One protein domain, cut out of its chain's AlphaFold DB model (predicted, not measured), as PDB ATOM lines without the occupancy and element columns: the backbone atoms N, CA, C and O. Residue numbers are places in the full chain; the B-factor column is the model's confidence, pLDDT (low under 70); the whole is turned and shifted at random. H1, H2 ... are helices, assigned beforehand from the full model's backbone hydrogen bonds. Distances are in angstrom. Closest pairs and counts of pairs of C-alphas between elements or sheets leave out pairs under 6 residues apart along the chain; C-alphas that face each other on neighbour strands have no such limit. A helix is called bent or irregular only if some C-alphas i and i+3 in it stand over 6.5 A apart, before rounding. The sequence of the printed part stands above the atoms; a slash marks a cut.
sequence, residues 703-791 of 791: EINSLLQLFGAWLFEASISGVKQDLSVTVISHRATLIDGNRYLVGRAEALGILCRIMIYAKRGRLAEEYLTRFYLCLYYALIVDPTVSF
ATOM      1  N   GLU A 703     -10.858  69.024 177.667       88.01
ATOM      2  CA  GLU A 703     -11.936  68.215 178.218       88.01
ATOM      3  C   GLU A 703     -13.089  68.105 177.230       88.01
ATOM      4  O   GLU A 703     -13.390  69.028 176.468       88.01
ATOM      5  N   ILE A 704     -13.758  66.957 177.277       91.51
ATOM      6  CA  ILE A 704     -14.874  66.656 176.388       91.51
ATOM      7  C   ILE A 704     -15.986  67.711 176.454       91.51
ATOM      8  O   ILE A 704     -16.485  68.139 175.415       91.51
ATOM      9  N   ASN A 705     -16.311  68.200 177.654       90.68
ATOM     10  CA  ASN A 705     -17.340  69.221 177.838       90.68
ATOM     11  C   ASN A 705     -16.957  70.536 177.155       90.68
ATOM     12  O   ASN A 705     -17.823  71.169 176.571       90.68
ATOM     13  N   SER A 706     -15.680  70.930 177.168       91.27
ATOM     14  CA  SER A 706     -15.226  72.166 176.519       91.27
ATOM     15  C   SER A 706     -15.356  72.087 174.997       91.27
ATOM     16  O   SER A 706     -15.817  73.035 174.366       91.27
ATOM     17  N   LEU A 707     -15.000  70.942 174.400       92.17
ATOM     18  CA  LEU A 707     -15.184  70.727 172.961       92.17
ATOM     19  C   LEU A 707     -16.668  70.710 172.578       92.17
ATOM     20  O   LEU A 707     -17.046  71.304 171.571       92.17
ATOM     21  N   LEU A 708     -17.514  70.067 173.384       93.47
ATOM     22  CA  LEU A 708     -18.956  70.002 173.135       93.47
ATOM     23  C   LEU A 708     -19.677  71.318 173.442       93.47
ATOM     24  O   LEU A 708     -20.687  71.615 172.813       93.47
ATOM     25  N   GLN A 709     -19.149  72.145 174.337       92.26
ATOM     26  CA  GLN A 709     -19.662  73.493 174.551       92.26
ATOM     27  C   GLN A 709     -19.431  74.374 173.320       92.26
ATOM     28  O   GLN A 709     -20.307  75.152 172.953       92.26
ATOM     29  N   LEU A 710     -18.277  74.227 172.664       92.80
ATOM     30  CA  LEU A 710     -17.930  75.010 171.482       92.80
ATOM     31  C   LEU A 710     -18.611  74.487 170.207       92.80
ATOM     32  O   LEU A 710     -19.210  75.256 169.463       92.80
ATOM     33  N   PHE A 711     -18.533  73.176 169.959       94.50
ATOM     34  CA  PHE A 711     -18.973  72.567 168.699       94.50
ATOM     35  C   PHE A 711     -20.245  71.728 168.820       94.50
ATOM     36  O   PHE A 711     -20.860  71.405 167.808       94.50
ATOM     37  N   GLY A 712     -20.653  71.341 170.030       91.00
ATOM     38  CA  GLY A 712     -21.700  70.337 170.234       91.00
ATOM     39  C   GLY A 712     -23.045  70.752 169.653       91.00
ATOM     40  O   GLY A 712     -23.679  69.936 168.996       91.00
ATOM     41  N   ALA A 713     -23.450  72.017 169.804       89.51
ATOM     42  CA  ALA A 713     -24.695  72.512 169.206       89.51
ATOM     43  C   ALA A 713     -24.734  72.283 167.684       89.51
ATOM     44  O   ALA A 713     -25.748  71.845 167.150       89.51
ATOM     45  N   TRP A 714     -23.611  72.510 166.998       93.98
ATOM     46  CA  TRP A 714     -23.492  72.282 165.560       93.98
ATOM     47  C   TRP A 714     -23.410  70.796 165.229       93.98
ATOM     48  O   TRP A 714     -24.131  70.323 164.361       93.98
ATOM     49  N   LEU A 715     -22.554  70.048 165.927       94.38
ATOM     50  CA  LEU A 715     -22.265  68.650 165.612       94.38
ATOM     51  C   LEU A 715     -23.437  67.715 165.922       94.38
ATOM     52  O   LEU A 715     -23.734  66.834 165.116       94.38
ATOM     53  N   PHE A 716     -24.118  67.903 167.057       93.33
ATOM     54  CA  PHE A 716     -25.295  67.103 167.389       93.33
ATOM     55  C   PHE A 716     -26.393  67.331 166.361       93.33
ATOM     56  O   PHE A 716     -26.898  66.370 165.789       93.33
ATOM     57  N   GLU A 717     -26.703  68.591 166.057       90.59
ATOM     58  CA  GLU A 717     -27.701  68.915 165.047       90.59
ATOM     59  C   GLU A 717     -27.312  68.377 163.661       90.59
ATOM     60  O   GLU A 717     -28.131  67.752 162.988       90.59
ATOM     61  N   ALA A 718     -26.045  68.535 163.274       90.77
ATOM     62  CA  ALA A 718     -25.522  68.070 161.996       90.77
ATOM     63  C   ALA A 718     -25.652  66.551 161.811       90.77
ATOM     64  O   ALA A 718     -25.889  66.057 160.706       90.77
ATOM     65  N   SER A 719     -25.491  65.803 162.904       89.37
ATOM     66  CA  SER A 719     -25.524  64.340 162.908       89.37
ATOM     67  C   SER A 719     -26.934  63.742 162.820       89.37
ATOM     68  O   SER A 719     -27.069  62.548 162.551       89.37
ATOM     69  N   ILE A 720     -27.983  64.552 162.994       85.86
ATOM     70  CA  ILE A 720     -29.388  64.133 162.863       85.86
ATOM     71  C   ILE A 720     -30.139  64.864 161.744       85.86
ATOM     72  O   ILE A 720     -31.344  64.666 161.593       85.86
ATOM     73  N   SER A 721     -29.454  65.694 160.953       79.31
ATOM     74  CA  SER A 721     -30.050  66.401 159.820       79.31
ATOM     75  C   SER A 721     -30.793  65.433 158.889       79.31
ATOM     76  O   SER A 721     -30.194  64.539 158.289       79.31
ATOM     77  N   GLY A 722     -32.112  65.624 158.804       71.32
ATOM     78  CA  GLY A 722     -33.048  64.872 157.970       71.32
ATOM     79  C   GLY A 722     -33.417  63.467 158.457       71.32
ATOM     80  O   GLY A 722     -33.924  62.651 157.687       71.32
ATOM     81  N   VAL A 723     -33.215  63.179 159.743       72.81
ATOM     82  CA  VAL A 723     -33.870  62.044 160.407       72.81
ATOM     83  C   VAL A 723     -35.371  62.332 160.531       72.81
ATOM     84  O   VAL A 723     -35.766  63.425 160.942       72.81
ATOM     85  N   LYS A 724     -36.215  61.351 160.174       66.00
ATOM     86  CA  LYS A 724     -37.677  61.465 160.295       66.00
ATOM     87  C   LYS A 724     -38.073  61.731 161.748       66.00
ATOM     88  O   LYS A 724     -37.493  61.173 162.675       66.00
ATOM     89  N   GLN A 725     -39.056  62.609 161.911       60.66
ATOM     90  CA  GLN A 725     -39.456  63.161 163.197       60.66
ATOM     91  C   GLN A 725     -39.898  62.057 164.167       60.66
ATOM     92  O   GLN A 725     -40.840  61.316 163.903       60.66
ATOM     93  N   ASP A 726     -39.211  61.998 165.299       62.74
ATOM     94  CA  ASP A 726     -39.568  61.219 166.478       62.74
ATOM     95  C   ASP A 726     -39.378  62.133 167.697       62.74
ATOM     96  O   ASP A 726     -38.573  63.073 167.654       62.74
ATOM     97  N   LEU A 727     -40.145  61.917 168.768       60.57
ATOM     98  CA  LEU A 727     -40.194  62.823 169.923       60.57
ATOM     99  C   LEU A 727     -38.790  63.045 170.514       60.57
ATOM    100  O   LEU A 727     -38.447  64.157 170.908       60.57
ATOM    101  N   SER A 728     -37.933  62.025 170.479       70.20
ATOM    102  CA  SER A 728     -36.540  62.084 170.932       70.20
ATOM    103  C   SER A 728     -35.612  62.937 170.063       70.20
ATOM    104  O   SER A 728     -34.611  63.434 170.574       70.20
ATOM    105  N   VAL A 729     -35.924  63.190 168.788       69.15
ATOM    106  CA  VAL A 729     -35.106  64.074 167.930       69.15
ATOM    107  C   VAL A 729     -35.176  65.526 168.418       69.15
ATOM    108  O   VAL A 729     -34.190  66.264 168.344       69.15
ATOM    109  N   THR A 730     -36.309  65.922 169.010       69.27
ATOM    110  CA  THR A 730     -36.504  67.278 169.552       69.27
ATOM    111  C   THR A 730     -35.582  67.599 170.733       69.27
ATOM    112  O   THR A 730     -35.270  68.767 170.948       69.27
ATOM    113  N   VAL A 731     -35.065  66.578 171.435       69.98
ATOM    114  CA  VAL A 731     -34.050  66.718 172.502       69.98
ATOM    115  C   VAL A 731     -32.727  67.273 171.955       69.98
ATOM    116  O   VAL A 731     -31.950  67.911 172.674       69.98
ATOM    117  N   ILE A 732     -32.460  67.036 170.669       74.75
ATOM    118  CA  ILE A 732     -31.286  67.562 169.977       74.75
ATOM    119  C   ILE A 732     -31.639  68.872 169.278       74.75
ATOM    120  O   ILE A 732     -31.021  69.895 169.563       74.75
ATOM    121  N   SER A 733     -32.602  68.851 168.351       76.95
ATOM    122  CA  SER A 733     -32.982  70.043 167.590       76.95
ATOM    123  C   SER A 733     -34.320  69.879 166.875       76.95
ATOM    124  O   SER A 733     -34.537  68.909 166.153       76.95
ATOM    125  N   HIS A 734     -35.196  70.880 167.004       70.34
ATOM    126  CA  HIS A 734     -36.466  70.936 166.271       70.34
ATOM    127  C   HIS A 734     -36.267  71.247 164.774       70.34
ATOM    128  O   HIS A 734     -37.085  70.868 163.941       70.34
ATOM    129  N   ARG A 735     -35.200  71.963 164.396       73.29
ATOM    130  CA  ARG A 735     -34.979  72.374 162.995       73.29
ATOM    131  C   ARG A 735     -34.421  71.250 162.123       73.29
ATOM    132  O   ARG A 735     -34.776  71.163 160.953       73.29
ATOM    133  N   ALA A 736     -33.646  70.333 162.703       64.49
ATOM    134  CA  ALA A 736     -32.995  69.246 161.969       64.49
ATOM    135  C   ALA A 736     -33.966  68.281 161.253       64.49
ATOM    136  O   ALA A 736     -33.561  67.604 160.308       64.49
ATOM    137  N   THR A 737     -35.240  68.225 161.657       61.82
ATOM    138  CA  THR A 737     -36.258  67.337 161.064       61.82
ATOM    139  C   THR A 737     -36.885  67.887 159.783       61.82
ATOM    140  O   THR A 737     -37.662  67.193 159.138       61.82
ATOM    141  N   LEU A 738     -36.584  69.136 159.411       64.80
ATOM    142  CA  LEU A 738     -37.182  69.829 158.260       64.80
ATOM    143  C   LEU A 738     -36.369  69.637 156.966       64.80
ATOM    144  O   LEU A 738     -36.671  70.242 155.939       64.80
ATOM    145  N   ILE A 739     -35.325  68.813 157.027       67.42
ATOM    146  CA  ILE A 739     -34.331  68.615 155.974       67.42
ATOM    147  C   ILE A 739     -34.619  67.299 155.240       67.42
ATOM    148  O   ILE A 739     -34.936  66.289 155.863       67.42
ATOM    149  N   ASP A 740     -34.453  67.284 153.916       67.64
ATOM    150  CA  ASP A 740     -34.452  66.049 153.121       67.64
ATOM    151  C   ASP A 740     -33.220  65.192 153.478       67.64
ATOM    152  O   ASP A 740     -32.095  65.470 153.047       67.64
ATOM    153  N   GLY A 741     -33.425  64.162 154.307       64.86
ATOM    154  CA  GLY A 741     -32.350  63.365 154.908       64.86
ATOM    155  C   GLY A 741     -31.436  62.640 153.936       64.86
ATOM    156  O   GLY A 741     -30.275  62.409 154.269       64.86
ATOM    157  N   ASN A 742     -31.895  62.349 152.719       71.15
ATOM    158  CA  ASN A 742     -31.082  61.617 151.751       71.15
ATOM    159  C   ASN A 742     -30.015  62.490 151.081       71.15
ATOM    160  O   ASN A 742     -29.018  61.960 150.595       71.15
ATOM    161  N   ARG A 743     -30.182  63.819 151.065       78.11
ATOM    162  CA  ARG A 743     -29.240  64.720 150.381       78.11
ATOM    163  C   ARG A 743     -27.982  65.005 151.190       78.11
ATOM    164  O   ARG A 743     -26.928  65.205 150.606       78.11
ATOM    165  N   TYR A 744     -28.072  65.018 152.518       85.30
ATOM    166  CA  TYR A 744     -26.997  65.501 153.397       85.30
ATOM    167  C   TYR A 744     -26.246  64.378 154.129       85.30
ATOM    168  O   TYR A 744     -25.499  64.646 155.071       85.30
ATOM    169  N   LEU A 745     -26.405  63.126 153.679       84.34
ATOM    170  CA  LEU A 745     -25.848  61.929 154.322       84.34
ATOM    171  C   LEU A 745     -24.333  62.004 154.534       84.34
ATOM    172  O   LEU A 745     -23.848  61.621 155.595       84.34
ATOM    173  N   VAL A 746     -23.588  62.524 153.555       85.62
ATOM    174  CA  VAL A 746     -22.121  62.618 153.639       85.62
ATOM    175  C   VAL A 746     -21.695  63.561 154.763       85.62
ATOM    176  O   VAL A 746     -20.889  63.190 155.614       85.62
ATOM    177  N   GLY A 747     -22.274  64.765 154.812       89.04
ATOM    178  CA  GLY A 747     -21.993  65.711 155.890       89.04
ATOM    179  C   GLY A 747     -22.448  65.172 157.246       89.04
ATOM    180  O   GLY A 747     -21.703  65.236 158.217       89.04
ATOM    181  N   ARG A 748     -23.625  64.538 157.305       87.58
ATOM    182  CA  ARG A 748     -24.130  63.884 158.519       87.58
ATOM    183  C   ARG A 748     -23.149  62.835 159.055       87.58
ATOM    184  O   ARG A 748     -22.878  62.805 160.255       87.58
ATOM    185  N   ALA A 749     -22.603  62.001 158.170       87.98
ATOM    186  CA  ALA A 749     -21.607  60.995 158.520       87.98
ATOM    187  C   ALA A 749     -20.306  61.632 159.032       87.98
ATOM    188  O   ALA A 749     -19.768  61.173 160.037       87.98
ATOM    189  N   GLU A 750     -19.834  62.714 158.404       88.98
ATOM    190  CA  GLU A 750     -18.650  63.441 158.876       88.98
ATOM    191  C   GLU A 750     -18.878  64.028 160.277       88.98
ATOM    192  O   GLU A 750     -18.058  63.814 161.165       88.98
ATOM    193  N   ALA A 751     -20.018  64.684 160.525       92.68
ATOM    194  CA  ALA A 751     -20.355  65.229 161.843       92.68
ATOM    195  C   ALA A 751     -20.396  64.151 162.934       92.68
ATOM    196  O   ALA A 751     -19.848  64.342 164.024       92.68
ATOM    197  N   LEU A 752     -21.002  62.999 162.636       91.90
ATOM    198  CA  LEU A 752     -21.004  61.863 163.551       91.90
ATOM    199  C   LEU A 752     -19.587  61.324 163.785       91.90
ATOM    200  O   LEU A 752     -19.233  61.015 164.922       91.90
ATOM    201  N   GLY A 753     -18.760  61.256 162.739       90.56
ATOM    202  CA  GLY A 753     -17.348  60.894 162.843       90.56
ATOM    203  C   GLY A 753     -16.589  61.810 163.804       90.56
ATOM    204  O   GLY A 753     -15.871  61.323 164.679       90.56
ATOM    205  N   ILE A 754     -16.817  63.124 163.718       92.64
ATOM    206  CA  ILE A 754     -16.244  64.110 164.644       92.64
ATOM    207  C   ILE A 754     -16.709  63.838 166.081       92.64
ATOM    208  O   ILE A 754     -15.873  63.773 166.982       92.64
ATOM    209  N   LEU A 755     -18.013  63.628 166.309       93.71
ATOM    210  CA  LEU A 755     -18.539  63.299 167.640       93.71
ATOM    211  C   LEU A 755     -17.886  62.034 168.206       93.71
ATOM    212  O   LEU A 755     -17.419  62.044 169.341       93.71
ATOM    213  N   CYS A 756     -17.779  60.968 167.412       92.26
ATOM    214  CA  CYS A 756     -17.103  59.739 167.822       92.26
ATOM    215  C   CYS A 756     -15.640  59.997 168.210       92.26
ATOM    216  O   CYS A 756     -15.204  59.552 169.272       92.26
ATOM    217  N   ARG A 757     -14.890  60.769 167.410       89.57
ATOM    218  CA  ARG A 757     -13.502  61.144 167.729       89.57
ATOM    219  C   ARG A 757     -13.405  61.935 169.033       89.57
ATOM    220  O   ARG A 757     -12.539  61.633 169.852       89.57
ATOM    221  N   ILE A 758     -14.314  62.882 169.271       91.15
ATOM    222  CA  ILE A 758     -14.384  63.631 170.536       91.15
ATOM    223  C   ILE A 758     -14.613  62.671 171.713       91.15
ATOM    224  O   ILE A 758     -13.873  62.717 172.693       91.15
ATOM    225  N   MET A 759     -15.588  61.765 171.609       90.15
ATOM    226  CA  MET A 759     -15.939  60.826 172.683       90.15
ATOM    227  C   MET A 759     -14.830  59.803 172.984       90.15
ATOM    228  O   MET A 759     -14.670  59.376 174.133       90.15
ATOM    229  N   ILE A 760     -14.055  59.410 171.970       87.14
ATOM    230  CA  ILE A 760     -12.959  58.442 172.108       87.14
ATOM    231  C   ILE A 760     -11.694  59.118 172.648       87.14
ATOM    232  O   ILE A 760     -11.094  58.610 173.597       87.14
ATOM    233  N   TYR A 761     -11.292  60.251 172.063       85.28
ATOM    234  CA  TYR A 761      -9.956  60.810 172.269       85.28
ATOM    235  C   TYR A 761      -9.892  61.974 173.254       85.28
ATOM    236  O   TYR A 761      -8.825  62.185 173.832       85.28
ATOM    237  N   ALA A 762     -10.971  62.728 173.498       85.41
ATOM    238  CA  ALA A 762     -10.922  63.867 174.420       85.41
ATOM    239  C   ALA A 762     -10.596  63.434 175.861       85.41
ATOM    240  O   ALA A 762     -10.753  62.271 176.251       85.41
ATOM    241  N   LYS A 763     -10.117  64.370 176.692       84.06
ATOM    242  CA  LYS A 763      -9.850  64.064 178.101       84.06
ATOM    243  C   LYS A 763     -11.179  63.768 178.804       84.06
ATOM    244  O   LYS A 763     -12.084  64.606 178.822       84.06
ATOM    245  N   ARG A 764     -11.293  62.563 179.372       76.21
ATOM    246  CA  ARG A 764     -12.484  62.123 180.106       76.21
ATOM    247  C   ARG A 764     -12.533  62.824 181.464       76.21
ATOM    248  O   ARG A 764     -11.682  62.581 182.316       76.21
ATOM    249  N   GLY A 765     -13.519  63.700 181.628       74.99
ATOM    250  CA  GLY A 765     -13.951  64.260 182.910       74.99
ATOM    251  C   GLY A 765     -15.351  63.755 183.276       74.99
ATOM    252  O   GLY A 765     -15.813  62.750 182.733       74.99
ATOM    253  N   ARG A 766     -16.063  64.473 184.156       78.04
ATOM    254  CA  ARG A 766     -17.514  64.277 184.335       78.04
ATOM    255  C   ARG A 766     -18.244  64.819 183.107       78.04
ATOM    256  O   ARG A 766     -18.490  66.017 183.022       78.04
ATOM    257  N   LEU A 767     -18.544  63.951 182.147       83.96
ATOM    258  CA  LEU A 767     -19.351  64.311 180.982       83.96
ATOM    259  C   LEU A 767     -20.757  64.722 181.440       83.96
ATOM    260  O   LEU A 767     -21.372  64.016 182.239       83.96
ATOM    261  N   ALA A 768     -21.254  65.853 180.940       88.13
ATOM    262  CA  ALA A 768     -22.621  66.278 181.225       88.13
ATOM    263  C   ALA A 768     -23.631  65.255 180.674       88.13
ATOM    264  O   ALA A 768     -23.513  64.804 179.533       88.13
ATOM    265  N   GLU A 769     -24.642  64.914 181.476       88.17
ATOM    266  CA  GLU A 769     -25.666  63.922 181.120       88.17
ATOM    267  C   GLU A 769     -26.419  64.307 179.835       88.17
ATOM    268  O   GLU A 769     -26.707  63.454 178.993       88.17
ATOM    269  N   GLU A 770     -26.637  65.608 179.623       89.08
ATOM    270  CA  GLU A 770     -27.255  66.158 178.414       89.08
ATOM    271  C   GLU A 770     -26.461  65.801 177.148       89.08
ATOM    272  O   GLU A 770     -27.025  65.330 176.159       89.08
ATOM    273  N   TYR A 771     -25.136  65.963 177.182       91.80
ATOM    274  CA  TYR A 771     -24.267  65.620 176.056       91.80
ATOM    275  C   TYR A 771     -24.210  64.119 175.804       91.80
ATOM    276  O   TYR A 771     -24.228  63.695 174.649       91.80
ATOM    277  N   LEU A 772     -24.180  63.318 176.868       90.07
ATOM    278  CA  LEU A 772     -24.201  61.866 176.749       90.07
ATOM    279  C   LEU A 772     -25.512  61.384 176.111       90.07
ATOM    280  O   LEU A 772     -25.489  60.555 175.202       90.07
ATOM    281  N   THR A 773     -26.639  61.958 176.531       90.72
ATOM    282  CA  THR A 773     -27.971  61.651 175.994       90.72
ATOM    283  C   THR A 773     -28.057  62.002 174.516       90.72
ATOM    284  O   THR A 773     -28.419  61.156 173.696       90.72
ATOM    285  N   ARG A 774     -27.650  63.225 174.147       91.51
ATOM    286  CA  ARG A 774     -27.613  63.650 172.743       91.51
ATOM    287  C   ARG A 774     -26.715  62.743 171.910       91.51
ATOM    288  O   ARG A 774     -27.132  62.325 170.837       91.51
ATOM    289  N   PHE A 775     -25.532  62.380 172.404       92.43
ATOM    290  CA  PHE A 775     -24.621  61.491 171.684       92.43
ATOM    291  C   PHE A 775     -25.222  60.101 171.438       92.43
ATOM    292  O   PHE A 775     -25.178  59.615 170.308       92.43
ATOM    293  N   TYR A 776     -25.828  59.474 172.453       90.87
ATOM    294  CA  TYR A 776     -26.471  58.168 172.282       90.87
ATOM    295  C   TYR A 776     -27.650  58.215 171.314       90.87
ATOM    296  O   TYR A 776     -27.800  57.300 170.507       90.87
ATOM    297  N   LEU A 777     -28.442  59.288 171.337       89.46
ATOM    298  CA  LEU A 777     -29.502  59.498 170.352       89.46
ATOM    299  C   LEU A 777     -28.932  59.634 168.934       89.46
ATOM    300  O   LEU A 777     -29.437  59.001 168.010       89.46
ATOM    301  N   CYS A 778     -27.848  60.395 168.757       90.06
ATOM    302  CA  CYS A 778     -27.185  60.534 167.457       90.06
ATOM    303  C   CYS A 778     -26.679  59.180 166.936       90.06
ATOM    304  O   CYS A 778     -26.899  58.853 165.770       90.06
ATOM    305  N   LEU A 779     -26.062  58.365 167.801       89.11
ATOM    306  CA  LEU A 779     -25.640  57.003 167.460       89.11
ATOM    307  C   LEU A 779     -26.822  56.099 167.112       89.11
ATOM    308  O   LEU A 779     -26.762  55.391 166.112       89.11
ATOM    309  N   TYR A 780     -27.893  56.133 167.905       88.17
ATOM    310  CA  TYR A 780     -29.102  55.356 167.649       88.17
ATOM    311  C   TYR A 780     -29.651  55.661 166.252       88.17
ATOM    312  O   TYR A 780     -29.753  54.761 165.423       88.17
ATOM    313  N   TYR A 781     -29.881  56.936 165.933       83.57
ATOM    314  CA  TYR A 781     -30.397  57.333 164.622       83.57
ATOM    315  C   TYR A 781     -29.424  57.118 163.463       83.57
ATOM    316  O   TYR A 781     -29.856  57.070 162.311       83.57
ATOM    317  N   ALA A 782     -28.122  57.047 163.725       83.01
ATOM    318  CA  ALA A 782     -27.134  56.727 162.702       83.01
ATOM    319  C   ALA A 782     -27.054  55.226 162.398       83.01
ATOM    320  O   ALA A 782     -26.721  54.851 161.277       83.01
ATOM    321  N   LEU A 783     -27.340  54.379 163.390       83.51
ATOM    322  CA  LEU A 783     -27.261  52.921 163.285       83.51
ATOM    323  C   LEU A 783     -28.606  52.261 162.967       83.51
ATOM    324  O   LEU A 783     -28.625  51.088 162.590       83.51
ATOM    325  N   ILE A 784     -29.722  52.985 163.100       77.60
ATOM    326  CA  ILE A 784     -31.020  52.518 162.611       77.60
ATOM    327  C   ILE A 784     -30.921  52.300 161.104       77.60
ATOM    328  O   ILE A 784     -30.781  53.234 160.314       77.60
ATOM    329  N   VAL A 785     -31.027  51.037 160.715       58.18
ATOM    330  CA  VAL A 785     -31.249  50.646 159.331       58.18
ATOM    331  C   VAL A 785     -32.702  50.978 159.022       58.18
ATOM    332  O   VAL A 785     -33.599  50.365 159.597       58.18
ATOM    333  N   ASP A 786     -32.936  51.966 158.155       54.09
ATOM    334  CA  ASP A 786     -34.285  52.295 157.693       54.09
ATOM    335  C   ASP A 786     -34.843  51.031 157.000       54.09
ATOM    336  O   ASP A 786     -34.282  50.593 155.987       54.09
ATOM    337  N   PRO A 787     -35.885  50.374 157.548       46.01
ATOM    338  CA  PRO A 787     -36.333  49.059 157.082       46.01
ATOM    339  C   PRO A 787     -36.851  49.079 155.638       46.01
ATOM    340  O   PRO A 787     -37.050  48.030 155.037       46.01
ATOM    341  N   THR A 788     -37.041  50.265 155.058       43.41
ATOM    342  CA  THR A 788     -37.438  50.465 153.662       43.41
ATOM    343  C   THR A 788     -36.282  50.378 152.659       43.41
ATOM    344  O   THR A 788     -36.542  50.392 151.461       43.41
ATOM    345  N   VAL A 789     -35.020  50.283 153.102       42.68
ATOM    346  CA  VAL A 789     -33.835  50.160 152.217       42.68
ATOM    347  C   VAL A 789     -33.360  48.701 152.102       42.68
ATOM    348  O   VAL A 789     -32.189  48.413 151.858       42.68
ATOM    349  N   SER A 790     -34.272  47.742 152.261       28.89
ATOM    350  CA  SER A 790     -34.072  46.379 151.767       28.89
ATOM    351  C   SER A 790     -34.346  46.353 150.260       28.89
ATOM    352  O   SER A 790     -35.505  46.319 149.844       28.89
ATOM    353  N   PHE A 791     -33.270  46.429 149.473       30.13
ATOM    354  CA  PHE A 791     -33.260  46.152 148.032       30.13
ATOM    355  C   PHE A 791     -33.457  44.667 147.727       30.13
ATOM    356  O   PHE A 791     -32.876  43.836 148.467       30.13
TER     357      PHE A 791
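This is residues 703 to 791 of the 791 residues of an uncharacterized protein of Schistosoma mansoni (UniProt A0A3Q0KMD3). Three longer helices, H1, H3 and H4, pack together with their centres in a triangle, H1 and H3 side by side in opposite ways and H4 crossing H3 steeply. The short H2 and a stretch with no named element, residues 732 to 744, lie to one side of these three, and residues 783 to 791 stick out as a tail. The printed part has 89 residues with four named helices in the order H1, H2, H3, H4 and no named strand, class all helix. It is compact, with a radius of gyration of the C-alphas of 13.1 A, and elongated, spanning 42 by 24 by 18 A.

H1, residues 704 to 720, is irregular, with C-alphas 710 and 713 7.6 A apart and a kink of 75 degrees near residue 711. It touches H3, residues 745 to 761, at a shallow tilt of 24 degrees, opposite ways; the closest C-alphas, of Ser 719 and Arg 748, are 4.6 A apart. H1 also touches H4, residues 769 to 783, the same way at a tilt of 34 degrees, only just shallow; Ser 719 and Cys 778 have the closest C-alphas, 6.2 A. H2, residues 727 to 731, only just touches residues 774 to 777 of H4, with 3 pairs of C-alphas within 8 A, the closest those of Val 731 and Arg 774, 7.1 A. H2 and H3 are apart. Residues 752 to 755 of H3 only just touch residues 775 to 779 of H4, with 3 pairs within 8 A, the closest C-alphas those of Leu 752 and Cys 778, 7.4 A, at a steep tilt of 45 degrees, opposite ways. In H3 and H4 every O i to N i+4 pair is within hydrogen-bond range; in H1 9 of 13 are, and in H2 0 of 1, beside 2 of 2 O i to N i+3 pairs.

H1 begins at C-alpha 704 (-14.874, 66.656, 176.388) and is 20.0 A long, H3 24.0 A and H4 21.0 A. H4 ends at C-alpha 783 (-27.261, 52.921, 163.285).

The farthest C-alphas, of Gly 765 and Phe 791, are 43.8 A apart. The printed part has no cut, and the link from H2 to H3 is long, 13 residues. Mean pLDDT of the printed part is 80.0; residues 724 to 727, 729 to 731, 736 to 741 and 785 to 791 are under 70.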